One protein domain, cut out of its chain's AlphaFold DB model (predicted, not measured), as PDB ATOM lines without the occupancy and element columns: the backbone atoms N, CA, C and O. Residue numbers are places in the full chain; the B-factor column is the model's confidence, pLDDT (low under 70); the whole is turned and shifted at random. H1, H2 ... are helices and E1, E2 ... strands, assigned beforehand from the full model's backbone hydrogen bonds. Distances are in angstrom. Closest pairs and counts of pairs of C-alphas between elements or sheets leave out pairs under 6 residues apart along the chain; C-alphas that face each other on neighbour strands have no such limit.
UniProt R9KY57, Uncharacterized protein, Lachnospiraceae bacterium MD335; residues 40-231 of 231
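Overview. This is residues 40 to 231 of the 231 residues of an uncharacterized protein of Lachnospiraceae bacterium MD335 (UniProt R9KY57). The model is a rod of two lobes: at one end a closed barrel of eight strands, E1 to E8, and at the other a cluster of helices in which H1, H2, H4 and H5 pack on the long H3. H6 lies inside the barrel, toward the helices. The printed part has 192 residues with six named helices and eight named strands, in the order E1, H1, H2, E2, E3, H3, H4, H5, H6, E4, E5, E6, E7, E8; the ring follows the strands' numbers, antiparallel throughout. The class is mixed, helices and strands, and the whole is loose, with a radius of gyration of the C-alphas of 21.6 A and spans of 73 by 29 by 29 A.

Arrangement. Start with the barrel: E1 is residues 40 to 46, E2 80 to 91, E3 94 to 101, E4 179 to 186, E5 189 to 194, E6 202 to 210, E7 213 to 218 and E8 226 to 230. E2 and E3 are an antiparallel hairpin, with N 86 and O 98 within hydrogen-bond range at 2.8 A. E4 to E8 are a meander, each strand the antiparallel neighbour of the one before; E4 bends by 61 degrees at residue 182. The antiparallel pair E8 and E1 closes the ring, with N 229 and O 42 at 2.8 A. H6, residues 170 to 177, is inside the barrel at a height over the sheet of 5.0 A. H3, residues 103 to 131, stands at the sheet's level, and its closest C-alphas to E2 are Tyr 106 and Val 81, 5.3 A apart. H3 is the hub. With residues 113 to 121 it only just touches H1, residues 48 to 63, with 3 pairs of C-alphas within 8 A, the closest Phe 117 and Ala 55 at 6.7 A. With residues 116 to 120 it touches H2, residues 69 to 75, closest at C-alphas Ala 116 and Tyr 75, 5.2 A. H4, residues 140 to 151, touches it about perpendicular at 85 degrees, closest at C-alphas Ile 143 and Glu 122, 7.0 A. H5, residues 155 to 162, touches it about perpendicular at 74 degrees, closest at C-alphas Val 156 and Ala 118, 5.6 A. Every O i to N i+4 pair is within hydrogen-bond range in H1, H3, H4, H5 and H6, and 2 of 3 in H2.

Along the chain. Find C-alpha 40 at (40.007, -23.718, -19.584), where E1 begins. H3 runs 42.1 A from C-alpha 103 at (49.651, -10.309, -19.758) to C-alpha 131 at (39.129, 29.660, -11.921); E2 spans 33.8 A, E6 24.6 A. E8 ends at C-alpha 230, (34.450, -21.999, -18.759).

Size, cuts and confidence. The C-alphas of Arg 92 and Ser 135 are the two farthest apart, 73.3 A. The printed part has no cut and no long link. Mean pLDDT of the printed part is 89.9; look for values under 70 at residues 63 to 65, 197 to 199 and 219 to 224.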
ATOM      1  N   SER A  40      39.374 -25.022 -19.735       95.19
ATOM      2  CA  SER A  40      40.007 -23.718 -19.584       95.19
ATOM      3  C   SER A  40      38.990 -22.753 -18.995       95.19
ATOM      4  O   SER A  40      37.880 -22.604 -19.503       95.19
ATOM      5  N   TRP A  41      39.362 -22.141 -17.889       95.38
ATOM      6  CA  TRP A  41      38.502 -21.340 -17.048       95.38
ATOM      7  C   TRP A  41      39.110 -19.952 -16.906       95.38
ATOM      8  O   TRP A  41      40.311 -19.827 -16.680       95.38
ATOM      9  N   THR A  42      38.290 -18.910 -16.974       96.19
ATOM     10  CA  THR A  42      38.758 -17.528 -16.824       96.19
ATOM     11  C   THR A  42      37.993 -16.836 -15.708       96.19
ATOM     12  O   THR A  42      36.763 -16.827 -15.711       96.19
ATOM     13  N   ALA A  43      38.718 -16.250 -14.762       95.38
ATOM     14  CA  ALA A  43      38.177 -15.348 -13.755       95.38
ATOM     15  C   ALA A  43      38.608 -13.911 -14.048       95.38
ATOM     16  O   ALA A  43      39.639 -13.674 -14.676       95.38
ATOM     17  N   LYS A  44      37.810 -12.952 -13.578       95.31
ATOM     18  CA  LYS A  44      38.100 -11.522 -13.690       95.31
ATOM     19  C   LYS A  44      38.399 -10.961 -12.309       95.31
ATOM     20  O   LYS A  44      37.537 -11.014 -11.436       95.31
ATOM     21  N   LEU A  45      39.603 -10.434 -12.136       94.19
ATOM     22  CA  LEU A  45      39.998  -9.661 -10.968       94.19
ATOM     23  C   LEU A  45      39.553  -8.217 -11.177       94.19
ATOM     24  O   LEU A  45      39.963  -7.602 -12.159       94.19
ATOM     25  N   ASP A  46      38.720  -7.695 -10.280       94.75
ATOM     26  CA  ASP A  46      38.272  -6.302 -10.323       94.75
ATOM     27  C   ASP A  46      39.339  -5.384  -9.722       94.75
ATOM     28  O   ASP A  46      39.723  -5.540  -8.564       94.75
ATOM     29  N   MET A  47      39.830  -4.452 -10.533       95.81
ATOM     30  CA  MET A  47      40.861  -3.485 -10.169       95.81
ATOM     31  C   MET A  47      40.295  -2.076  -9.941       95.81
ATOM     32  O   MET A  47      41.061  -1.161  -9.633       95.81
ATOM     33  N   THR A  48      38.981  -1.890 -10.102       95.44
ATOM     34  CA  THR A  48      38.300  -0.585 -10.075       95.44
ATOM     35  C   THR A  48      38.590   0.169  -8.780       95.44
ATOM     36  O   THR A  48      39.130   1.274  -8.822       95.44
ATOM     37  N   ASP A  49      38.305  -0.451  -7.633       93.62
ATOM     38  CA  ASP A  49      38.431   0.190  -6.319       93.62
ATOM     39  C   ASP A  49      39.880   0.577  -6.020       93.62
ATOM     40  O   ASP A  49      40.165   1.697  -5.594       93.62
ATOM     41  N   GLN A  50      40.821  -0.333  -6.283       94.44
ATOM     42  CA  GLN A  50      42.235  -0.067  -6.042       94.44
ATOM     43  C   GLN A  50      42.744   1.088  -6.914       94.44
ATOM     44  O   GLN A  50      43.417   1.989  -6.401       94.44
ATOM     45  N   ALA A  51      42.421   1.080  -8.210       96.81
ATOM     46  CA  ALA A  51      42.832   2.135  -9.127       96.81
ATOM     47  C   ALA A  51      42.210   3.484  -8.739       96.81
ATOM     48  O   ALA A  51      42.908   4.498  -8.732       96.81
ATOM     49  N   ALA A  52      40.927   3.495  -8.358       96.44
ATOM     50  CA  ALA A  52      40.217   4.695  -7.925       96.44
ATOM     51  C   ALA A  52      40.812   5.287  -6.644       96.44
ATOM     52  O   ALA A  52      41.120   6.478  -6.611       96.44
ATOM     53  N   VAL A  53      41.038   4.467  -5.613       95.50
ATOM     54  CA  VAL A  53      41.652   4.914  -4.355       95.50
ATOM     55  C   VAL A  53      43.050   5.474  -4.606       95.50
ATOM     56  O   VAL A  53      43.357   6.572  -4.150       95.50
ATOM     57  N   THR A  54      43.874   4.762  -5.376       95.94
ATOM     58  CA  THR A  54      45.261   5.166  -5.650       95.94
ATOM     59  C   THR A  54      45.336   6.465  -6.457       95.94
ATOM     60  O   THR A  54      46.136   7.349  -6.147       95.94
ATOM     61  N   ALA A  55      44.489   6.610  -7.481       95.06
ATOM     62  CA  ALA A  55      44.398   7.833  -8.273       95.06
ATOM     63  C   ALA A  55      43.920   9.023  -7.433       95.06
ATOM     64  O   ALA A  55      44.493  10.112  -7.521       95.06
ATOM     65  N   LEU A  56      42.882   8.823  -6.613       94.06
ATOM     66  CA  LEU A  56      42.325   9.877  -5.773       94.06
ATOM     67  C   LEU A  56      43.336  10.374  -4.742       94.06
ATOM     68  O   LEU A  56      43.488  11.585  -4.597       94.06
ATOM     69  N   ASP A  57      44.012   9.455  -4.050       92.62
ATOM     70  CA  ASP A  57      45.019   9.776  -3.034       92.62
ATOM     71  C   ASP A  57      46.110  10.676  -3.628       92.62
ATOM     72  O   ASP A  57      46.380  11.770  -3.131       92.62
ATOM     73  N   TRP A  58      46.622  10.303  -4.806       92.94
ATOM     74  CA  TRP A  58      47.619  11.100  -5.518       92.94
ATOM     75  C   TRP A  58      47.100  12.479  -5.950       92.94
ATOM     76  O   TRP A  58      47.803  13.481  -5.806       92.94
ATOM     77  N   LEU A  59      45.864  12.576  -6.459       90.19
ATOM     78  CA  LEU A  59      45.270  13.870  -6.822       90.19
ATOM     79  C   LEU A  59      45.086  14.770  -5.597       90.19
ATOM     80  O   LEU A  59      45.347  15.974  -5.667       90.19
ATOM     81  N   GLN A  60      44.642  14.207  -4.474       87.44
ATOM     82  CA  GLN A  60      44.452  14.945  -3.229       87.44
ATOM     83  C   GLN A  60      45.782  15.457  -2.666       87.44
ATOM     84  O   GLN A  60      45.837  16.619  -2.249       87.44
ATOM     85  N   ASP A  61      46.840  14.650  -2.736       83.50
ATOM     86  CA  ASP A  61      48.189  15.013  -2.293       83.50
ATOM     87  C   ASP A  61      48.794  16.160  -3.105       83.50
ATOM     88  O   ASP A  61      49.430  17.061  -2.547       83.50
ATOM     89  N   ILE A  62      48.587  16.164  -4.422       75.56
ATOM     90  CA  ILE A  62      49.144  17.210  -5.283       75.56
ATOM     91  C   ILE A  62      48.326  18.495  -5.189       75.56
ATOM     92  O   ILE A  62      48.891  19.590  -5.250       75.56
ATOM     93  N   GLU A  63      47.005  18.398  -5.035       62.72
ATOM     94  CA  GLU A  63      46.139  19.527  -5.353       62.72
ATOM     95  C   GLU A  63      45.045  19.874  -4.329       62.72
ATOM     96  O   GLU A  63      44.325  20.839  -4.578       62.72
ATOM     97  N   ALA A  64      44.925  19.227  -3.162       64.75
ATOM     98  CA  ALA A  64      43.848  19.517  -2.191       64.75
ATOM     99  C   ALA A  64      42.465  19.625  -2.882       64.75
ATOM    100  O   ALA A  64      41.724  20.604  -2.731       64.75
ATOM    101  N   VAL A  65      42.185  18.645  -3.742       65.25
ATOM    102  CA  VAL A  65      41.062  18.626  -4.686       65.25
ATOM    103  C   VAL A  65      39.740  18.337  -3.966       65.25
ATOM    104  O   VAL A  65      39.708  17.615  -2.977       65.25
ATOM    105  N   SER A  66      38.627  18.866  -4.483       73.38
ATOM    106  CA  SER A  66      37.264  18.576  -4.008       73.38
ATOM    107  C   SER A  66      36.657  17.274  -4.551       73.38
ATOM    108  O   SER A  66      35.454  17.076  -4.405       73.38
ATOM    109  N   LEU A  67      37.449  16.431  -5.221       83.00
ATOM    110  CA  LEU A  67      36.981  15.200  -5.853       83.00
ATOM    111  C   LEU A  67      36.718  14.141  -4.776       83.00
ATOM    112  O   LEU A  67      37.516  13.986  -3.845       83.00
ATOM    113  N   THR A  68      35.594  13.438  -4.883       90.38
ATOM    114  CA  THR A  68      35.239  12.349  -3.967       90.38
ATOM    115  C   THR A  68      35.664  10.992  -4.527       90.38
ATOM    116  O   THR A  68      35.983  10.867  -5.707       90.38
ATOM    117  N   LEU A  69      35.659   9.955  -3.683       91.62
ATOM    118  CA  LEU A  69      35.904   8.584  -4.139       91.62
ATOM    119  C   LEU A  69      34.850   8.119  -5.147       91.62
ATOM    120  O   LEU A  69      35.219   7.541  -6.159       91.62
ATOM    121  N   GLU A  70      33.578   8.454  -4.928       92.81
ATOM    122  CA  GLU A  70      32.491   8.108  -5.853       92.81
ATOM    123  C   GLU A  70      32.708   8.734  -7.239       92.81
ATOM    124  O   GLU A  70      32.503   8.074  -8.257       92.81
ATOM    125  N   ASP A  71      33.186   9.982  -7.295       92.12
ATOM    126  CA  ASP A  71      33.543  10.620  -8.566       92.12
ATOM    127  C   ASP A  71      34.683   9.861  -9.257       92.12
ATOM    128  O   ASP A  71      34.627   9.625 -10.460       92.12
ATOM    129  N   MET A  72      35.711   9.451  -8.503       93.69
ATOM    130  CA  MET A  72      36.865   8.737  -9.053       93.69
ATOM    131  C   MET A  72      36.506   7.327  -9.540       93.69
ATOM    132  O   MET A  72      36.941   6.908 -10.614       93.69
ATOM    133  N   GLU A  73      35.666   6.610  -8.794       93.62
ATOM    134  CA  GLU A  73      35.140   5.294  -9.165       93.62
ATOM    135  C   GLU A  73      34.358   5.347 -10.481       93.62
ATOM    136  O   GLU A  73      34.442   4.410 -11.269       93.62
ATOM    137  N   GLN A  74      33.651   6.446 -10.776       94.81
ATOM    138  CA  GLN A  74      32.949   6.617 -12.055       94.81
ATOM    139  C   GLN A  74      33.888   6.671 -13.264       94.81
ATOM    140  O   GLN A  74      33.516   6.174 -14.327       94.81
ATOM    141  N   TYR A  75      35.092   7.230 -13.119       94.19
ATOM    142  CA  TYR A  75      36.097   7.183 -14.188       94.19
ATOM    143  C   TYR A  75      36.692   5.779 -14.338       94.19
ATOM    144  O   TYR A  75      36.953   5.345 -15.455       94.19
ATOM    145  N   MET A  76      36.888   5.068 -13.227       95.50
ATOM    146  CA  MET A  76      37.658   3.819 -13.156       95.50
ATOM    147  C   MET A  76      36.829   2.543 -13.361       95.50
ATOM    148  O   MET A  76      37.307   1.446 -13.083       95.50
ATOM    149  N   GLN A  77      35.587   2.648 -13.832       94.19
ATOM    150  CA  GLN A  77      34.693   1.490 -13.909       94.19
ATOM    151  C   GLN A  77      35.167   0.425 -14.901       94.19
ATOM    152  O   GLN A  77      35.519   0.715 -16.045       94.19
ATOM    153  N   GLY A  78      35.040  -0.840 -14.493       94.00
ATOM    154  CA  GLY A  78      35.204  -1.985 -15.390       94.00
ATOM    155  C   GLY A  78      36.658  -2.344 -15.680       94.00
ATOM    156  O   GLY A  78      36.932  -3.026 -16.669       94.00
ATOM    157  N   LEU A  79      37.584  -1.911 -14.824       96.88
ATOM    158  CA  LEU A  79      38.983  -2.308 -14.889       96.88
ATOM    159  C   LEU A  79      39.118  -3.743 -14.386       96.88
ATOM    160  O   LEU A  79      38.974  -4.007 -13.195       96.88
ATOM    161  N   THR A  80      39.377  -4.682 -15.297       96.81
ATOM    162  CA  THR A  80      39.522  -6.096 -14.935       96.81
ATOM    163  C   THR A  80      40.751  -6.744 -15.546       96.81
ATOM    164  O   THR A  80      40.985  -6.610 -16.749       96.81
ATOM    165  N   VAL A  81      41.461  -7.535 -14.742       96.81
ATOM    166  CA  VAL A  81      42.555  -8.407 -15.191       96.81
ATOM    167  C   VAL A  81      42.079  -9.856 -15.208       96.81
ATOM    168  O   VAL A  81      41.464 -10.336 -14.257       96.81
ATOM    169  N   GLU A  82      42.350 -10.566 -16.298       96.75
ATOM    170  CA  GLU A  82      41.956 -11.962 -16.452       96.75
ATOM    171  C   GLU A  82      42.992 -12.935 -15.874       96.75
ATOM    172  O   GLU A  82      44.176 -12.903 -16.223       96.75
ATOM    173  N   VAL A  83      42.501 -13.854 -15.039       96.00
ATOM    174  CA  VAL A  83      43.229 -15.024 -14.536       96.00
ATOM    175  C   VAL A  83      42.721 -16.245 -15.283       96.00
ATOM    176  O   VAL A  83      41.533 -16.569 -15.218       96.00
ATOM    177  N   ASN A  84      43.619 -16.959 -15.947       96.38
ATOM    178  CA  ASN A  84      43.316 -18.234 -16.571       96.38
ATOM    179  C   ASN A  84      43.678 -19.383 -15.643       96.38
ATOM    180  O   ASN A  84      44.758 -19.400 -15.065       96.38
ATOM    181  N   LEU A  85      42.797 -20.372 -15.577       95.88
ATOM    182  CA  LEU A  85      43.002 -21.647 -14.917       95.88
ATOM    183  C   LEU A  85      42.663 -22.758 -15.909       95.88
ATOM    184  O   LEU A  85      41.528 -22.885 -16.356       95.88
ATOM    185  N   THR A  86      43.633 -23.596 -16.230       96.44
ATOM    186  CA  THR A  86      43.425 -24.814 -17.008       96.44
ATOM    187  C   THR A  86      43.501 -26.005 -16.074       96.44
ATOM    188  O   THR A  86      44.462 -26.137 -15.316       96.44
ATOM    189  N   LEU A  87      42.495 -26.872 -16.137       94.94
ATOM    190  CA  LEU A  87      42.442 -28.140 -15.419       94.94
ATOM    191  C   LEU A  87      42.382 -29.275 -16.441       94.94
ATOM    192  O   LEU A  87      41.489 -29.318 -17.288       94.94
ATOM    193  N   GLU A  88      43.328 -30.203 -16.351       95.00
ATOM    194  CA  GLU A  88      43.399 -31.399 -17.188       95.00
ATOM    195  C   GLU A  88      43.283 -32.637 -16.304       95.00
ATOM    196  O   GLU A  88      44.188 -32.955 -15.534       95.00
ATOM    197  N   GLN A  89      42.160 -33.349 -16.385       91.31
ATOM    198  CA  GLN A  89      41.962 -34.570 -15.615       91.31
ATOM    199  C   GLN A  89      42.844 -35.714 -16.139       91.31
ATOM    200  O   GLN A  89      42.758 -36.111 -17.302       91.31
ATOM    201  N   THR A  90      43.663 -36.292 -15.259       88.56
ATOM    202  CA  THR A  90      44.506 -37.466 -15.560       88.56
ATOM    203  C   THR A  90      43.968 -38.741 -14.905       88.56
ATOM    204  O   THR A  90      44.211 -39.843 -15.402       88.56
ATOM    205  N   ALA A  91      43.188 -38.610 -13.826       85.94
ATOM    206  CA  ALA A  91      42.461 -39.687 -13.160       85.94
ATOM    207  C   ALA A  91      41.146 -39.170 -12.547       85.94
ATOM    208  O   ALA A  91      40.879 -37.977 -12.519       85.94
ATOM    209  N   ARG A  92      40.304 -40.072 -12.024       80.06
ATOM    210  CA  ARG A  92      38.925 -39.766 -11.581       80.06
ATOM    211  C   ARG A  92      38.785 -38.524 -10.684       80.06
ATOM    212  O   ARG A  92      37.794 -37.817 -10.800       80.06
ATOM    213  N   GLU A  93      39.751 -38.283  -9.812       85.56
ATOM    214  CA  GLU A  93      39.746 -37.213  -8.804       85.56
ATOM    215  C   GLU A  93      41.094 -36.479  -8.791       85.56
ATOM    216  O   GLU A  93      41.514 -35.951  -7.769       85.56
ATOM    217  N   GLN A  94      41.840 -36.535  -9.902       91.38
ATOM    218  CA  GLN A  94      43.198 -36.000  -9.979       91.38
ATOM    219  C   GLN A  94      43.515 -35.502 -11.385       91.38
ATOM    220  O   GLN A  94      42.996 -36.013 -12.383       91.38
ATOM    221  N   GLY A  95      44.425 -34.546 -11.475       93.75
ATOM    222  CA  GLY A  95      44.841 -34.001 -12.752       93.75
ATOM    223  C   GLY A  95      46.034 -33.076 -12.644       93.75
ATOM    224  O   GLY A  95      46.659 -32.968 -11.591       93.75
ATOM    225  N   MET A  96      46.333 -32.411 -13.750       95.88
ATOM    226  CA  MET A  96      47.302 -31.324 -13.810       95.88
ATOM    227  C   MET A  96      46.559 -29.998 -13.903       95.88
ATOM    228  O   MET A  96      45.488 -29.919 -14.508       95.88
ATOM    229  N   PHE A  97      47.121 -28.955 -13.308       95.50
ATOM    230  CA  PHE A  97      46.619 -27.598 -13.454       95.50
ATOM    231  C   PHE A  97      47.717 -26.649 -13.922       95.50
ATOM    232  O   PHE A  97      48.907 -26.856 -13.672       95.50
ATOM    233  N   SER A  98      47.289 -25.574 -14.570       95.50
ATOM    234  CA  SER A  98      48.108 -24.399 -14.834       95.50
ATOM    235  C   SER A  98      47.255 -23.156 -14.638       95.50
ATOM    236  O   SER A  98      46.125 -23.096 -15.111       95.50
ATOM    237  N   CYS A  99      47.787 -22.182 -13.917       93.94
ATOM    238  CA  CYS A  99      47.175 -20.902 -13.630       93.94
ATOM    239  C   CYS A  99      48.124 -19.797 -14.094       93.94
ATOM    240  O   CYS A  99      49.339 -19.917 -13.913       93.94
ATOM    241  N   ASN A 100      47.591 -18.759 -14.730       94.62
ATOM    242  CA  ASN A 100      48.370 -17.585 -15.104       94.62
ATOM    243  C   ASN A 100      47.521 -16.320 -15.217       94.62
ATOM    244  O   ASN A 100      46.353 -16.364 -15.612       94.62
ATOM    245  N   ILE A 101      48.144 -15.182 -14.939       95.88
ATOM    246  CA  ILE A 101      47.658 -13.863 -15.328       95.88
ATOM    247  C   ILE A 101      47.881 -13.677 -16.827       95.88
ATOM    248  O   ILE A 101      48.991 -13.830 -17.343       95.88
ATOM    249  N   ARG A 102      46.828 -13.282 -17.546       95.19
ATOM    250  CA  ARG A 102      46.949 -12.931 -18.964       95.19
ATOM    251  C   ARG A 102      47.634 -11.574 -19.109       95.19
ATOM    252  O   ARG A 102      46.995 -10.546 -18.895       95.19
ATOM    253  N   SER A 103      48.888 -11.556 -19.563       95.12
ATOM    254  CA  SER A 103      49.651 -10.309 -19.758       95.12
ATOM    255  C   SER A 103      48.937  -9.307 -20.671       95.12
ATOM    256  O   SER A 103      48.850  -8.136 -20.337       95.12
ATOM    257  N   GLU A 104      48.317  -9.770 -21.762       96.62
ATOM    258  CA  GLU A 104      47.533  -8.902 -22.658       96.62
ATOM    259  C   GLU A 104      46.337  -8.241 -21.949       96.62
ATOM    260  O   GLU A 104      46.016  -7.084 -22.211       96.62
ATOM    261  N   SER A 105      45.677  -8.969 -21.037       97.25
ATOM    262  CA  SER A 105      44.577  -8.422 -20.237       97.25
ATOM    263  C   SER A 105      45.086  -7.414 -19.216       97.25
ATOM    264  O   SER A 105      44.407  -6.419 -18.974       97.25
ATOM    265  N   TYR A 106      46.254  -7.664 -18.623       97.81
ATOM    266  CA  TYR A 106      46.905  -6.723 -17.721       97.81
ATOM    267  C   TYR A 106      47.273  -5.428 -18.446       97.81
ATOM    268  O   TYR A 106      46.891  -4.356 -17.989       97.81
ATOM    269  N   ASP A 107      47.934  -5.512 -19.601       97.56
ATOM    270  CA  ASP A 107      48.356  -4.338 -20.370       97.56
ATOM    271  C   ASP A 107      47.155  -3.487 -20.802       97.56
ATOM    272  O   ASP A 107      47.176  -2.263 -20.664       97.56
ATOM    273  N   ALA A 108      46.074  -4.131 -21.261       97.88
ATOM    274  CA  ALA A 108      44.834  -3.449 -21.619       97.88
ATOM    275  C   ALA A 108      44.167  -2.776 -20.406       97.88
ATOM    276  O   ALA A 108      43.737  -1.628 -20.503       97.88
ATOM    277  N   CYS A 109      44.109  -3.463 -19.261       98.06
ATOM    278  CA  CYS A 109      43.564  -2.906 -18.024       98.06
ATOM    279  C   CYS A 109      44.411  -1.733 -17.513       98.06
ATOM    280  O   CYS A 109      43.866  -0.713 -17.101       98.06
ATOM    281  N   ASN A 110      45.738  -1.851 -17.572       97.81
ATOM    282  CA  ASN A 110      46.667  -0.807 -17.156       97.81
ATOM    283  C   ASN A 110      46.526   0.437 -18.037       97.81
ATOM    284  O   ASN A 110      46.403   1.546 -17.526       97.81
ATOM    285  N   GLN A 111      46.469   0.261 -19.359       97.69
ATOM    286  CA  GLN A 111      46.223   1.359 -20.289       97.69
ATOM    287  C   GLN A 111      44.881   2.049 -20.002       97.69
ATOM    288  O   GLN A 111      44.844   3.269 -19.854       97.69
ATOM    289  N   ALA A 112      43.800   1.276 -19.856       98.19
ATOM    290  CA  ALA A 112      42.472   1.811 -19.561       98.19
ATOM    291  C   ALA A 112      42.436   2.585 -18.231       98.19
ATOM    292  O   ALA A 112      41.818   3.645 -18.157       98.19
ATOM    293  N   ALA A 113      43.139   2.103 -17.201       98.31
ATOM    294  CA  ALA A 113      43.244   2.786 -15.915       98.31
ATOM    295  C   ALA A 113      43.894   4.172 -16.052       98.31
ATOM    296  O   ALA A 113      43.385   5.151 -15.505       98.31
ATOM    297  N   TYR A 114      44.982   4.296 -16.820       98.12
ATOM    298  CA  TYR A 114      45.626   5.596 -17.037       98.12
ATOM    299  C   TYR A 114      44.840   6.521 -17.972       98.12
ATOM    300  O   TYR A 114      44.888   7.735 -17.790       98.12
ATOM    301  N   GLU A 115      44.093   5.989 -18.940       97.81
ATOM    302  CA  GLU A 115      43.173   6.785 -19.766       97.81
ATOM    303  C   GLU A 115      42.019   7.357 -18.933       97.81
ATOM    304  O   GLU A 115      41.704   8.545 -19.034       97.81
ATOM    305  N   ALA A 116      41.431   6.541 -18.056       97.12
ATOM    306  CA  ALA A 116      40.434   6.983 -17.087       97.12
ATOM    307  C   ALA A 116      41.003   8.047 -16.136       97.12
ATOM    308  O   ALA A 116      40.377   9.085 -15.905       97.12
ATOM    309  N   PHE A 117      42.219   7.822 -15.635       96.50
ATOM    310  CA  PHE A 117      42.902   8.764 -14.758       96.50
ATOM    311  C   PHE A 117      43.191  10.105 -15.441       96.50
ATOM    312  O   PHE A 117      42.956  11.161 -14.853       96.50
ATOM    313  N   ALA A 118      43.645  10.070 -16.697       95.56
ATOM    314  CA  ALA A 118      43.857  11.262 -17.510       95.56
ATOM    315  C   ALA A 118      42.564  12.070 -17.669       95.56
ATOM    316  O   ALA A 118      42.590  13.286 -17.506       95.56
ATOM    317  N   GLY A 119      41.424  11.403 -17.877       93.88
ATOM    318  CA  GLY A 119      40.121  12.066 -17.931       93.88
ATOM    319  C   GLY A 119      39.805  12.872 -16.666       93.88
ATOM    320  O   GLY A 119      39.459  14.048 -16.764       93.88
ATOM    321  N   ALA A 120      39.987  12.271 -15.486       93.31
ATOM    322  CA  ALA A 120      39.782  12.962 -14.213       93.31
ATOM    323  C   ALA A 120      40.768  14.130 -14.024       93.31
ATOM    324  O   ALA A 120      40.383  15.220 -13.596       93.31
ATOM    325  N   PHE A 121      42.040  13.924 -14.373       92.62
ATOM    326  CA  PHE A 121      43.081  14.948 -14.283       92.62
ATOM    327  C   PHE A 121      42.793  16.159 -15.187       92.62
ATOM    328  O   PHE A 121      42.890  17.305 -14.745       92.62
ATOM    329  N   GLU A 122      42.398  15.922 -16.438       92.06
ATOM    330  CA  GLU A 122      42.052  16.971 -17.400       92.06
ATOM    331  C   GLU A 122      40.842  17.789 -16.946       92.06
ATOM    332  O   GLU A 122      40.871  19.019 -17.029       92.06
ATOM    333  N   ASP A 123      39.796  17.141 -16.430       91.00
ATOM    334  CA  ASP A 123      38.596  17.834 -15.960       91.00
ATOM    335  C   ASP A 123      38.918  18.754 -14.766       91.00
ATOM    336  O   ASP A 123      38.478  19.912 -14.724       91.00
ATOM    337  N   LEU A 124      39.792  18.312 -13.855       90.19
ATOM    338  CA  LEU A 124      40.313  19.149 -12.771       90.19
ATOM    339  C   LEU A 124      41.158  20.319 -13.288       90.19
ATOM    340  O   LEU A 124      40.995  21.459 -12.833       90.19
ATOM    341  N   LEU A 125      42.031  20.071 -14.265       89.94
ATOM    342  CA  LEU A 125      42.853  21.108 -14.884       89.94
ATOM    343  C   LEU A 125      41.984  22.171 -15.574       89.94
ATOM    344  O   LEU A 125      42.211  23.371 -15.391       89.94
ATOM    345  N   ILE A 126      40.941  21.757 -16.299       90.81
ATOM    346  CA  ILE A 126      39.953  22.647 -16.923       90.81
ATOM    347  C   ILE A 126      39.296  23.543 -15.876       90.81
ATOM    348  O   ILE A 126      39.193  24.760 -16.075       90.81
ATOM    349  N   GLU A 127      38.841  22.973 -14.759       88.75
ATOM    350  CA  GLU A 127      38.246  23.758 -13.680       88.75
ATOM    351  C   GLU A 127      39.210  24.805 -13.125       88.75
ATOM    352  O   GLU A 127      38.811  25.949 -12.872       88.75
ATOM    353  N   ARG A 128      40.481  24.440 -12.943       87.69
ATOM    354  CA  ARG A 128      41.498  25.357 -12.424       87.69
ATOM    355  C   ARG A 128      41.825  26.470 -13.389       87.69
ATOM    356  O   ARG A 128      41.840  27.628 -12.977       87.69
ATOM    357  N   LEU A 129      42.030  26.152 -14.660       90.88
ATOM    358  CA  LEU A 129      42.286  27.150 -15.694       90.88
ATOM    359  C   LEU A 129      41.135  28.159 -15.767       90.88
ATOM    360  O   LEU A 129      41.375  29.367 -15.776       90.88
ATOM    361  N   LYS A 130      39.883  27.686 -15.691       89.12
ATOM    362  CA  LYS A 130      38.702  28.558 -15.608       89.12
ATOM    363  C   LYS A 130      38.736  29.454 -14.367       89.12
ATOM    364  O   LYS A 130      38.542  30.662 -14.490       89.12
ATOM    365  N   LYS A 131      39.018  28.896 -13.183       88.94
ATOM    366  CA  LYS A 131      39.129  29.660 -11.921       88.94
ATOM    367  C   LYS A 131      40.285  30.672 -11.946       88.94
ATOM    368  O   LYS A 131      40.162  31.739 -11.353       88.94
ATOM    369  N   ALA A 132      41.368  30.373 -12.661       90.44
ATOM    370  CA  ALA A 132      42.525  31.250 -12.845       90.44
ATOM    371  C   ALA A 132      42.319  32.340 -13.916       90.44
ATOM    372  O   ALA A 132      43.192  33.185 -14.102       90.44
ATOM    373  N   GLY A 133      41.180  32.344 -14.621       91.19
ATOM    374  CA  GLY A 133      40.900  33.308 -15.686       91.19
ATOM    375  C   GLY A 133      41.687  33.048 -16.974       91.19
ATOM    376  O   GLY A 133      41.934  33.983 -17.735       91.19
ATOM    377  N   TYR A 134      42.091  31.799 -17.220       92.06
ATOM    378  CA  TYR A 134      42.732  31.401 -18.470       92.06
ATOM    379  C   TYR A 134      41.791  31.640 -19.656       92.06
ATOM    380  O   TYR A 134      40.626  31.248 -19.633       92.06
ATOM    381  N   SER A 135      42.301  32.299 -20.697       88.44
ATOM    382  CA  SER A 135      41.521  32.717 -21.867       88.44
ATOM    383  C   SER A 135      41.679  31.807 -23.089       88.44
ATOM    384  O   SER A 135      41.133  32.126 -24.144       88.44
ATOM    385  N   GLY A 136      42.481  30.741 -22.990       89.12
ATOM    386  CA  GLY A 136      42.665  29.768 -24.070       89.12
ATOM    387  C   GLY A 136      41.520  28.756 -24.161       89.12
ATOM    388  O   GLY A 136      40.543  28.833 -23.415       89.12
ATOM    389  N   GLY A 137      41.642  27.809 -25.095       88.12
ATOM    390  CA  GLY A 137      40.684  26.713 -25.239       88.12
ATOM    391  C   GLY A 137      40.670  25.819 -23.997       88.12
ATOM    392  O   GLY A 137      41.718  25.520 -23.433       88.12
ATOM    393  N   THR A 138      39.476  25.420 -23.556       89.69
ATOM    394  CA  THR A 138      39.279  24.517 -22.404       89.69
ATOM    395  C   THR A 138      38.483  23.267 -22.783       89.69
ATOM    396  O   THR A 138      37.821  22.674 -21.933       89.69
ATOM    397  N   ASP A 139      38.424  22.939 -24.071       91.06
ATOM    398  CA  ASP A 139      37.986  21.629 -24.549       91.06
ATOM    399  C   ASP A 139      39.130  20.609 -24.411       91.06
ATOM    400  O   ASP A 139      40.291  20.997 -24.284       91.06
ATOM    401  N   LYS A 140      38.806  19.311 -24.435       87.62
ATOM    402  CA  LYS A 140      39.788  18.244 -24.186       87.62
ATOM    403  C   LYS A 140      40.986  18.280 -25.140       87.62
ATOM    404  O   LYS A 140      42.108  18.086 -24.698       87.62
ATOM    405  N   GLU A 141      40.778  18.591 -26.420       92.75
ATOM    406  CA  GLU A 141      41.868  18.651 -27.405       92.75
ATOM    407  C   GLU A 141      42.813  19.831 -27.128       92.75
ATOM    408  O   GLU A 141      44.037  19.677 -27.155       92.75
ATOM    409  N   SER A 142      42.258  21.001 -26.796       94.44
ATOM    410  CA  SER A 142      43.050  22.168 -26.386       94.44
ATOM    411  C   SER A 142      43.858  21.906 -25.114       94.44
ATOM    412  O   SER A 142      45.005  22.339 -25.011       94.44
ATOM    413  N   ILE A 143      43.272  21.198 -24.147       94.44
ATOM    414  CA  ILE A 143      43.938  20.849 -22.888       94.44
ATOM    415  C   ILE A 143      45.051  19.835 -23.130       94.44
ATOM    416  O   ILE A 143      46.166  20.062 -22.673       94.44
ATOM    417  N   GLU A 144      44.795  18.786 -23.906       94.69
ATOM    418  CA  GLU A 144      45.812  17.795 -24.257       94.69
ATOM    419  C   GLU A 144      46.979  18.429 -25.027       94.69
ATOM    420  O   GLU A 144      48.148  18.126 -24.779       94.69
ATOM    421  N   THR A 145      46.679  19.384 -25.913       95.31
ATOM    422  CA  THR A 145      47.702  20.185 -26.596       95.31
ATOM    423  C   THR A 145      48.513  21.002 -25.594       95.31
ATOM    424  O   THR A 145      49.740  20.965 -25.632       95.31
ATOM    425  N   LEU A 146      47.856  21.691 -24.655       94.50
ATOM    426  CA  LEU A 146      48.528  22.477 -23.619       94.50
ATOM    427  C   LEU A 146      49.431  21.608 -22.730       94.50
ATOM    428  O   LEU A 146      50.560  22.007 -22.437       94.50
ATOM    429  N   VAL A 147      48.963  20.428 -22.312       93.44
ATOM    430  CA  VAL A 147      49.758  19.459 -21.541       93.44
ATOM    431  C   VAL A 147      50.957  19.007 -22.367       93.44
ATOM    432  O   VAL A 147      52.088  19.093 -21.893       93.44
ATOM    433  N   THR A 148      50.745  18.623 -23.624       95.88
ATOM    434  CA  THR A 148      51.823  18.177 -24.514       95.88
ATOM    435  C   THR A 148      52.865  19.269 -24.745       95.88
ATOM    436  O   THR A 148      54.062  18.997 -24.697       95.88
ATOM    437  N   GLU A 149      52.448  20.518 -24.949       95.44
ATOM    438  CA  GLU A 149      53.357  21.657 -25.101       95.44
ATOM    439  C   GLU A 149      54.115  21.980 -23.804       95.44
ATOM    440  O   GLU A 149      55.277  22.385 -23.854       95.44
ATOM    441  N   THR A 150      53.482  21.784 -22.644       93.19
ATOM    442  CA  THR A 150      54.059  22.108 -21.328       93.19
ATOM    443  C   THR A 150      55.024  21.033 -20.835       93.19
ATOM    444  O   THR A 150      56.121  21.345 -20.371       93.19
ATOM    445  N   PHE A 151      54.625  19.766 -20.923       91.56
ATOM    446  CA  PHE A 151      55.363  18.624 -20.380       91.56
ATOM    447  C   PHE A 151      56.156  17.860 -21.444       91.56
ATOM    448  O   PHE A 151      56.982  17.013 -21.109       91.56
ATOM    449  N   GLY A 152      55.941  18.159 -22.727       95.88
ATOM    450  CA  GLY A 152      56.614  17.500 -23.846       95.88
ATOM    451  C   GLY A 152      56.065  16.111 -24.180       95.88
ATOM    452  O   GLY A 152      56.687  15.400 -24.967       95.88
ATOM    453  N   MET A 153      54.939  15.703 -23.583       96.38
ATOM    454  CA  MET A 153      54.302  14.406 -23.819       96.38
ATOM    455  C   MET A 153      52.790  14.437 -23.523       96.38
ATOM    456  O   MET A 153      52.363  15.288 -22.739       96.38
ATOM    457  N   PRO A 154      52.011  13.503 -24.103       96.56
ATOM    458  CA  PRO A 154      50.579  13.339 -23.834       96.56
ATOM    459  C   PRO A 154      50.248  13.137 -22.349       96.56
ATOM    460  O   PRO A 154      51.066  12.561 -21.622       96.56
ATOM    461  N   THR A 155      49.035  13.506 -21.914       96.06
ATOM    462  CA  THR A 155      48.605  13.390 -20.502       96.06
ATOM    463  C   THR A 155      48.762  11.964 -19.979       96.06
ATOM    464  O   THR A 155      49.360  11.750 -18.926       96.06
ATOM    465  N   VAL A 156      48.307  10.967 -20.742       97.12
ATOM    466  CA  VAL A 156      48.421   9.547 -20.362       97.12
ATOM    467  C   VAL A 156      49.884   9.139 -20.170       97.12
ATOM    468  O   VAL A 156      50.229   8.529 -19.161       97.12
ATOM    469  N   SER A 157      50.770   9.509 -21.099       96.50
ATOM    470  CA  SER A 157      52.201   9.192 -21.001       96.50
ATOM    471  C   SER A 157      52.865   9.889 -19.814       96.50
ATOM    472  O   SER A 157      53.697   9.290 -19.131       96.50
ATOM    473  N   TYR A 158      52.470  11.133 -19.541       95.06
ATOM    474  CA  TYR A 158      52.923  11.865 -18.368       95.06
ATOM    475  C   TYR A 158      52.526  11.133 -17.082       95.06
ATOM    476  O   TYR A 158      53.401  10.812 -16.276       95.06
ATOM    477  N   LEU A 159      51.248  10.778 -16.926       95.56
ATOM    478  CA  LEU A 159      50.741  10.087 -15.738       95.56
ATOM    479  C   LEU A 159      51.328   8.680 -15.580       95.56
ATOM    480  O   LEU A 159      51.650   8.295 -14.465       95.56
ATOM    481  N   MET A 160      51.574   7.946 -16.665       95.56
ATOM    482  CA  MET A 160      52.284   6.661 -16.597       95.56
ATOM    483  C   MET A 160      53.730   6.793 -16.102       95.56
ATOM    484  O   MET A 160      54.265   5.866 -15.500       95.56
ATOM    485  N   SER A 161      54.386   7.923 -16.382       93.56
ATOM    486  CA  SER A 161      55.791   8.145 -16.016       93.56
ATOM    487  C   SER A 161      55.984   8.779 -14.636       93.56
ATOM    488  O   SER A 161      56.992   8.522 -13.979       93.56
ATOM    489  N   CYS A 162      55.042   9.628 -14.217       90.62
ATOM    490  CA  CYS A 162      55.163  10.487 -13.036       90.62
ATOM    491  C   CYS A 162      54.050  10.269 -12.000       90.62
ATOM    492  O   CYS A 162      54.167  10.751 -10.873       90.62
ATOM    493  N   GLY A 163      52.960   9.611 -12.389       91.38
ATOM    494  CA  GLY A 163      51.822   9.307 -11.530       91.38
ATOM    495  C   GLY A 163      52.061   8.091 -10.633       91.38
ATOM    496  O   GLY A 163      53.147   7.502 -10.635       91.38
ATOM    497  N   PRO A 164      51.054   7.720  -9.829       95.12
ATOM    498  CA  PRO A 164      51.138   6.571  -8.950       95.12
ATOM    499  C   PRO A 164      50.933   5.279  -9.744       95.12
ATOM    500  O   PRO A 164      50.306   5.265 -10.803       95.12
ATOM    501  N   GLN A 165      51.396   4.164  -9.189       95.88
ATOM    502  CA  GLN A 165      51.147   2.853  -9.767       95.88
ATOM    503  C   GLN A 165      49.690   2.427  -9.507       95.88
ATOM    504  O   GLN A 165      49.371   1.936  -8.429       95.88
ATOM    505  N   LEU A 166      48.807   2.642 -10.488       97.00
ATOM    506  CA  LEU A 166      47.356   2.438 -10.334       97.00
ATOM    507  C   LEU A 166      46.951   0.980 -10.076       97.00
ATOM    508  O   LEU A 166      45.977   0.726  -9.372       97.00
ATOM    509  N   LEU A 167      47.690   0.031 -10.650       96.44
ATOM    510  CA  LEU A 167      47.466  -1.409 -10.509       96.44
ATOM    511  C   LEU A 167      48.636  -2.060  -9.754       96.44
ATOM    512  O   LEU A 167      49.762  -1.564  -9.862       96.44
ATOM    513  N   PRO A 168      48.435  -3.192  -9.045       96.00
ATOM    514  CA  PRO A 168      49.563  -4.000  -8.581       96.00
ATOM    515  C   PRO A 168      50.464  -4.352  -9.766       96.00
ATOM    516  O   PRO A 168      49.983  -4.426 -10.900       96.00
ATOM    517  N   SER A 169      51.764  -4.554  -9.543       95.69
ATOM    518  CA  SER A 169      52.631  -4.880 -10.675       95.69
ATOM    519  C   SER A 169      52.227  -6.231 -11.268       95.69
ATOM    520  O   SER A 169      51.703  -7.099 -10.567       95.69
ATOM    521  N   LEU A 170      52.488  -6.430 -12.563       95.62
ATOM    522  CA  LEU A 170      52.278  -7.740 -13.178       95.62
ATOM    523  C   LEU A 170      53.051  -8.829 -12.419       95.62
ATOM    524  O   LEU A 170      52.523  -9.916 -12.235       95.62
ATOM    525  N   GLU A 171      54.255  -8.520 -11.930       94.69
ATOM    526  CA  GLU A 171      55.058  -9.439 -11.119       94.69
ATOM    527  C   GLU A 171      54.361  -9.800  -9.799       94.69
ATOM    528  O   GLU A 171      54.311 -10.977  -9.451       94.69
ATOM    529  N   ASP A 172      53.760  -8.828  -9.104       93.62
ATOM    530  CA  ASP A 172      53.013  -9.080  -7.864       93.62
ATOM    531  C   ASP A 172      51.777  -9.953  -8.122       93.62
ATOM    532  O   ASP A 172      51.516 -10.905  -7.384       93.62
ATOM    533  N   LEU A 173      51.032  -9.671  -9.199       93.19
ATOM    534  CA  LEU A 173      49.881 -10.486  -9.593       93.19
ATOM    535  C   LEU A 173      50.314 -11.902  -9.988       93.19
ATOM    536  O   LEU A 173      49.694 -12.876  -9.570       93.19
ATOM    537  N   GLN A 174      51.393 -12.046 -10.754       92.81
ATOM    538  CA  GLN A 174      51.924 -13.356 -11.129       92.81
ATOM    539  C   GLN A 174      52.421 -14.126  -9.905       92.81
ATOM    540  O   GLN A 174      52.135 -15.312  -9.771       92.81
ATOM    541  N   ALA A 175      53.087 -13.465  -8.959       89.00
ATOM    542  CA  ALA A 175      53.515 -14.092  -7.714       89.00
ATOM    543  C   ALA A 175      52.334 -14.622  -6.883       89.00
ATOM    544  O   ALA A 175      52.486 -15.616  -6.172       89.00
ATOM    545  N   GLN A 176      51.166 -13.979  -6.978       87.31
ATOM    546  CA  GLN A 176      49.957 -14.379  -6.261       87.31
ATOM    547  C   GLN A 176      49.140 -15.462  -6.987       87.31
ATOM    548  O   GLN A 176      48.588 -16.348  -6.330       87.31
ATOM    549  N   TYR A 177      49.025 -15.387  -8.317       89.38
ATOM    550  CA  TYR A 177      48.060 -16.190  -9.079       89.38
ATOM    551  C   TYR A 177      48.680 -17.211 -10.033       89.38
ATOM    552  O   TYR A 177      48.010 -18.200 -10.343       89.38
ATOM    553  N   ASP A 178      49.905 -17.012 -10.521       91.56
ATOM    554  CA  ASP A 178      50.512 -17.960 -11.452       91.56
ATOM    555  C   ASP A 178      50.864 -19.270 -10.731       91.56
ATOM    556  O   ASP A 178      51.048 -19.330  -9.515       91.56
ATOM    557  N   GLY A 179      50.925 -20.363 -11.486       92.19
ATOM    558  CA  GLY A 179      51.419 -21.632 -10.970       92.19
ATOM    559  C   GLY A 179      50.991 -22.842 -11.768       92.19
ATOM    560  O   GLY A 179      50.053 -22.805 -12.555       92.19
ATOM    561  N   SER A 180      51.689 -23.948 -11.559       94.31
ATOM    562  CA  SER A 180      51.364 -25.234 -12.164       94.31
ATOM    563  C   SER A 180      51.642 -26.361 -11.192       94.31
ATOM    564  O   SER A 180      52.399 -26.198 -10.234       94.31
ATOM    565  N   GLY A 181      51.025 -27.504 -11.461       94.81
ATOM    566  CA  GLY A 181      51.330 -28.741 -10.766       94.81
ATOM    567  C   GLY A 181      50.174 -29.721 -10.830       94.81
ATOM    568  O   GLY A 181      49.370 -29.700 -11.766       94.81
ATOM    569  N   ALA A 182      50.090 -30.595  -9.835       94.88
ATOM    570  CA  ALA A 182      49.036 -31.593  -9.738       94.88
ATOM    571  C   ALA A 182      47.874 -31.079  -8.883       94.88
ATOM    572  O   ALA A 182      48.071 -30.347  -7.918       94.88
ATOM    573  N   TYR A 183      46.651 -31.496  -9.190       94.50
ATOM    574  CA  TYR A 183      45.508 -31.282  -8.313       94.50
ATOM    575  C   TYR A 183      44.836 -32.599  -7.944       94.50
ATOM    576  O   TYR A 183      44.901 -33.583  -8.684       94.50
ATOM    577  N   THR A 184      44.158 -32.591  -6.801       92.94
ATOM    578  CA  THR A 184      43.262 -33.663  -6.363       92.94
ATOM    579  C   THR A 184      41.941 -33.080  -5.882       92.94
ATOM    580  O   THR A 184      41.921 -31.952  -5.383       92.94
ATOM    581  N   THR A 185      40.846 -33.817  -6.041       90.31
ATOM    582  CA  THR A 185      39.521 -33.421  -5.560       90.31
ATOM    583  C   THR A 185      38.948 -34.453  -4.595       90.31
ATOM    584  O   THR A 185      38.943 -35.646  -4.880       90.31
ATOM    585  N   GLU A 186      38.436 -34.003  -3.452       86.19
ATOM    586  CA  GLU A 186      37.787 -34.863  -2.457       86.19
ATOM    587  C   GLU A 186      36.617 -34.110  -1.815       86.19
ATOM    588  O   GLU A 186      36.779 -32.993  -1.344       86.19
ATOM    589  N   GLU A 187      35.414 -34.692  -1.845       82.38
ATOM    590  CA  GLU A 187      34.217 -34.170  -1.152       82.38
ATOM    591  C   GLU A 187      33.895 -32.665  -1.365       82.38
ATOM    592  O   GLU A 187      33.318 -32.018  -0.496       82.38
ATOM    593  N   GLY A 188      34.197 -32.104  -2.545       83.50
ATOM    594  CA  GLY A 188      33.963 -30.678  -2.847       83.50
ATOM    595  C   GLY A 188      35.132 -29.754  -2.484       83.50
ATOM    596  O   GLY A 188      34.998 -28.532  -2.534       83.50
ATOM    597  N   VAL A 189      36.281 -30.335  -2.147       88.81
ATOM    598  CA  VAL A 189      37.551 -29.654  -1.907       88.81
ATOM    599  C   VAL A 189      38.494 -29.924  -3.077       88.81
ATOM    600  O   VAL A 189      38.627 -31.059  -3.531       88.81
ATOM    601  N   LEU A 190      39.131 -28.871  -3.575       91.12
ATOM    602  CA  LEU A 190      40.199 -28.878  -4.562       91.12
ATOM    603  C   LEU A 190      41.514 -28.608  -3.829       91.12
ATOM    604  O   LEU A 190      41.684 -27.570  -3.194       91.12
ATOM    605  N   ILE A 191      42.456 -29.537  -3.939       92.31
ATOM    606  CA  ILE A 191      43.806 -29.386  -3.398       92.31
ATOM    607  C   ILE A 191      44.759 -29.276  -4.583       92.31
ATOM    608  O   ILE A 191      44.937 -30.246  -5.322       92.31
ATOM    609  N   ARG A 192      45.373 -28.107  -4.760       92.44
ATOM    610  CA  ARG A 192      46.393 -27.831  -5.778       92.44
ATOM    611  C   ARG A 192      47.778 -27.939  -5.156       92.44
ATOM    612  O   ARG A 192      48.090 -27.188  -4.239       92.44
ATOM    613  N   GLN A 193      48.594 -28.869  -5.636       93.31
ATOM    614  CA  GLN A 193      49.994 -29.042  -5.253       93.31
ATOM    615  C   GLN A 193      50.877 -28.412  -6.322       93.31
ATOM    616  O   GLN A 193      50.848 -28.843  -7.473       93.31
ATOM    617  N   PHE A 194      51.627 -27.385  -5.941       91.50
ATOM    618  CA  PHE A 194      52.463 -26.635  -6.871       91.50
ATOM    619  C   PHE A 194      53.797 -27.348  -7.083       91.50
ATOM    620  O   PHE A 194      54.319 -27.990  -6.169       91.50
ATOM    621  N   ASP A 195      54.347 -27.220  -8.288       88.88
ATOM    622  CA  ASP A 195      55.679 -27.726  -8.611       88.88
ATOM    623  C   ASP A 195      56.774 -27.039  -7.759       88.88
ATOM    624  O   ASP A 195      56.577 -25.960  -7.190       88.88
ATOM    625  N   ASP A 196      57.957 -27.653  -7.668       73.44
ATOM    626  CA  ASP A 196      59.082 -27.095  -6.907       73.44
ATOM    627  C   ASP A 196      59.458 -25.685  -7.413       73.44
ATOM    628  O   ASP A 196      59.750 -25.492  -8.594       73.44
ATOM    629  N   GLY A 197      59.498 -24.700  -6.507       65.81
ATOM    630  CA  GLY A 197      59.857 -23.307  -6.819       65.81
ATOM    631  C   GLY A 197      58.820 -22.260  -6.400       65.81
ATOM    632  O   GLY A 197      59.143 -21.074  -6.384       65.81
ATOM    633  N   TRP A 198      57.618 -22.684  -6.003       66.00
ATOM    634  CA  TRP A 198      56.568 -21.804  -5.479       66.00
ATOM    635  C   TRP A 198      56.674 -21.605  -3.961       66.00
ATOM    636  O   TRP A 198      57.091 -22.502  -3.227       66.00
ATOM    637  N   GLN A 199      56.278 -20.422  -3.469       66.19
ATOM    638  CA  GLN A 199      56.258 -20.132  -2.025       66.19
ATOM    639  C   GLN A 199      55.223 -20.981  -1.269       66.19
ATOM    640  O   GLN A 199      55.419 -21.301  -0.096       66.19
ATOM    641  N   VAL A 200      54.138 -21.360  -1.947       72.06
ATOM    642  CA  VAL A 200      53.064 -22.204  -1.419       72.06
ATOM    643  C   VAL A 200      53.194 -23.592  -2.033       72.06
ATOM    644  O   VAL A 200      53.080 -23.747  -3.242       72.06
ATOM    645  N   SER A 201      53.418 -24.611  -1.204       79.19
ATOM    646  CA  SER A 201      53.540 -26.000  -1.669       79.19
ATOM    647  C   SER A 201      52.190 -26.643  -1.992       79.19
ATOM    648  O   SER A 201      52.099 -27.496  -2.874       79.19
ATOM    649  N   ALA A 202      51.131 -26.236  -1.291       86.81
ATOM    650  CA  ALA A 202      49.777 -26.707  -1.536       86.81
ATOM    651  C   ALA A 202      48.739 -25.641  -1.173       86.81
ATOM    652  O   ALA A 202      48.856 -24.975  -0.144       86.81
ATOM    653  N   LYS A 203      47.697 -25.534  -1.995       88.44
ATOM    654  CA  LYS A 203      46.542 -24.662  -1.786       88.44
ATOM    655  C   LYS A 203      45.273 -25.505  -1.699       88.44
ATOM    656  O   LYS A 203      45.057 -26.368  -2.545       88.44
ATOM    657  N   THR A 204      44.470 -25.270  -0.664       90.31
ATOM    658  CA  THR A 204      43.218 -25.996  -0.405       90.31
ATOM    659  C   THR A 204      42.046 -25.037  -0.559       90.31
ATOM    660  O   THR A 204      41.984 -24.016   0.124       90.31
ATOM    661  N   GLU A 205      41.134 -25.353  -1.469       91.19
ATOM    662  CA  GLU A 205      40.012 -24.501  -1.861       91.19
ATOM    663  C   GLU A 205      38.727 -25.330  -1.868       91.19
ATOM    664  O   GLU A 205      38.701 -26.454  -2.362       91.19
ATOM    665  N   TYR A 206      37.631 -24.777  -1.364       89.00
ATOM    666  CA  TYR A 206      36.310 -25.326  -1.639       89.00
ATOM    667  C   TYR A 206      35.913 -24.947  -3.059       89.00
ATOM    668  O   TYR A 206      36.113 -23.802  -3.477       89.00
ATOM    669  N   TYR A 207      35.332 -25.894  -3.793       88.75
ATOM    670  CA  TYR A 207      34.847 -25.633  -5.138       88.75
ATOM    671  C   TYR A 207      33.354 -25.919  -5.272       88.75
ATOM    672  O   TYR A 207      32.825 -26.915  -4.777       88.75
ATOM    673  N   LEU A 208      32.672 -25.050  -6.012       87.00
ATOM    674  CA  LEU A 208      31.316 -25.279  -6.485       87.00
ATOM    675  C   LEU A 208      31.307 -25.120  -7.999       87.00
ATOM    676  O   LEU A 208      31.469 -24.017  -8.518       87.00
ATOM    677  N   ARG A 209      31.082 -26.225  -8.709       85.62
ATOM    678  CA  ARG A 209      30.806 -26.190 -10.142       85.62
ATOM    679  C   ARG A 209      29.302 -26.211 -10.372       85.62
ATOM    680  O   ARG A 209      28.592 -27.022  -9.782       85.62
ATOM    681  N   LYS A 210      28.845 -25.338 -11.263       84.44
ATOM    682  CA  LYS A 210      27.506 -25.381 -11.836       84.44
ATOM    683  C   LYS A 210      27.576 -24.938 -13.291       84.44
ATOM    684  O   LYS A 210      27.934 -23.796 -13.568       84.44
ATOM    685  N   ASP A 211      27.213 -25.832 -14.206       84.81
ATOM    686  CA  ASP A 211      27.250 -25.582 -15.650       84.81
ATOM    687  C   ASP A 211      28.658 -25.126 -16.111       84.81
ATOM    688  O   ASP A 211      29.640 -25.869 -15.976       84.81
ATOM    689  N   ASN A 212      28.757 -23.890 -16.609       88.00
ATOM    690  CA  ASN A 212      29.983 -23.247 -17.086       88.00
ATOM    691  C   ASN A 212      30.614 -22.324 -16.032       88.00
ATOM    692  O   ASN A 212      31.472 -21.511 -16.366       88.00
ATOM    693  N   THR A 213      30.180 -22.404 -14.777       88.12
ATOM    694  CA  THR A 213      30.704 -21.591 -13.682       88.12
ATOM    695  C   THR A 213      31.396 -22.479 -12.660       88.12
ATOM    696  O   THR A 213      30.837 -23.477 -12.202       88.12
ATOM    697  N   LEU A 214      32.608 -22.088 -12.289       90.25
ATOM    698  CA  LEU A 214      33.393 -22.682 -11.220       90.25
ATOM    699  C   LEU A 214      33.682 -21.596 -10.189       90.25
ATOM    700  O   LEU A 214      34.325 -20.597 -10.487       90.25
ATOM    701  N   LEU A 215      33.189 -21.786  -8.975       89.69
ATOM    702  CA  LEU A 215      33.496 -20.928  -7.844       89.69
ATOM    703  C   LEU A 215      34.572 -21.608  -7.008       89.69
ATOM    704  O   LEU A 215      34.379 -22.758  -6.613       89.69
ATOM    705  N   LEU A 216      35.671 -20.903  -6.743       89.75
ATOM    706  CA  LEU A 216      36.735 -21.331  -5.837       89.75
ATOM    707  C   LEU A 216      36.788 -20.385  -4.637       89.75
ATOM    708  O   LEU A 216      36.814 -19.166  -4.802       89.75
ATOM    709  N   SER A 217      36.796 -20.941  -3.429       86.75
ATOM    710  CA  SER A 217      36.895 -20.173  -2.186       86.75
ATOM    711  C   SER A 217      37.887 -20.813  -1.228       86.75
ATOM    712  O   SER A 217      37.812 -22.018  -0.981       86.75
ATOM    713  N   GLU A 218      38.773 -20.018  -0.643       79.62
ATOM    714  CA  GLU A 218      39.691 -20.503   0.386       79.62
ATOM    715  C   GLU A 218      38.969 -20.792   1.710       79.62
ATOM    716  O   GLU A 218      37.927 -20.217   2.027       79.62
ATOM    717  N   GLU A 219      39.528 -21.708   2.504       59.22
ATOM    718  CA  GLU A 219      38.970 -22.111   3.801       59.22
ATOM    719  C   GLU A 219      39.001 -20.981   4.849       59.22
ATOM    720  O   GLU A 219      38.158 -20.924   5.749       59.22
ATOM    721  N   ALA A 220      39.922 -20.027   4.704       52.47
ATOM    722  CA  ALA A 220      39.909 -18.788   5.465       52.47
ATOM    723  C   ALA A 220      38.937 -17.807   4.792       52.47
ATOM    724  O   ALA A 220      39.314 -17.097   3.868       52.47
ATOM    725  N   GLY A 221      37.680 -17.780   5.251       43.00
ATOM    726  CA  GLY A 221      36.570 -16.972   4.715       43.00
ATOM    727  C   GLY A 221      36.713 -15.442   4.811       43.00
ATOM    728  O   GLY A 221      35.772 -14.768   5.223       43.00
ATOM    729  N   TYR A 222      37.878 -14.903   4.453       39.88
ATOM    730  CA  TYR A 222      38.204 -13.479   4.403       39.88
ATOM    731  C   TYR A 222      38.491 -12.976   2.980       39.88
ATOM    732  O   TYR A 222      38.521 -11.765   2.786       39.88
ATOM    733  N   GLU A 223      38.637 -13.862   1.990       56.59
ATOM    734  CA  GLU A 223      38.760 -13.480   0.579       56.59
ATOM    735  C   GLU A 223      37.459 -13.748  -0.187       56.59
ATOM    736  O   GLU A 223      36.778 -14.758   0.018       56.59
ATOM    737  N   CYS A 224      37.083 -12.801  -1.051       57.97
ATOM    738  CA  CYS A 224      35.926 -12.938  -1.928       57.97
ATOM    739  C   CYS A 224      36.160 -14.137  -2.866       57.97
ATOM    740  O   CYS A 224      37.240 -14.239  -3.448       57.97
ATOM    741  N   PRO A 225      35.194 -15.060  -3.016       75.25
ATOM    742  CA  PRO A 225      35.389 -16.240  -3.844       75.25
ATOM    743  C   PRO A 225      35.657 -15.854  -5.301       75.25
ATOM    744  O   PRO A 225      34.944 -15.035  -5.884       75.25
ATOM    745  N   MET A 226      36.645 -16.504  -5.909       84.50
ATOM    746  CA  MET A 226      36.967 -16.315  -7.316       84.50
ATOM    747  C   MET A 226      35.953 -17.055  -8.184       84.50
ATOM    748  O   MET A 226      35.753 -18.267  -8.048       84.50
ATOM    749  N   ILE A 227      35.309 -16.317  -9.088       89.88
ATOM    750  CA  ILE A 227      34.325 -16.857 -10.028       89.88
ATOM    751  C   ILE A 227      34.994 -17.033 -11.384       89.88
ATOM    752  O   ILE A 227      35.322 -16.064 -12.067       89.88
ATOM    753  N   TYR A 228      35.144 -18.287 -11.781       91.38
ATOM    754  CA  TYR A 228      35.675 -18.688 -13.066       91.38
ATOM    755  C   TYR A 228      34.556 -19.093 -14.029       91.38
ATOM    756  O   TYR A 228      33.600 -19.777 -13.655       91.38
ATOM    757  N   ILE A 229      34.708 -18.713 -15.296       92.25
ATOM    758  CA  ILE A 229      33.805 -19.054 -16.396       92.25
ATOM    759  C   ILE A 229      34.544 -19.929 -17.408       92.25
ATOM    760  O   ILE A 229      35.635 -19.576 -17.858       92.25
ATOM    761  N   LEU A 230      33.941 -21.065 -17.756       90.31
ATOM    762  CA  LEU A 230      34.450 -21.999 -18.759       90.31
ATOM    763  C   LEU A 230      34.468 -21.341 -20.150       90.31
ATOM    764  O   LEU A 230      33.453 -20.766 -20.557       90.31
ATOM    765  N   GLN A 231      35.603 -21.441 -20.847       87.19
ATOM    766  CA  GLN A 231      35.824 -20.935 -22.210       87.19
ATOM    767  C   GLN A 231      35.425 -21.946 -23.291       87.19
ATOM    768  O   GLN A 231      35.611 -23.167 -23.075       87.19
TER     769      GLN A 231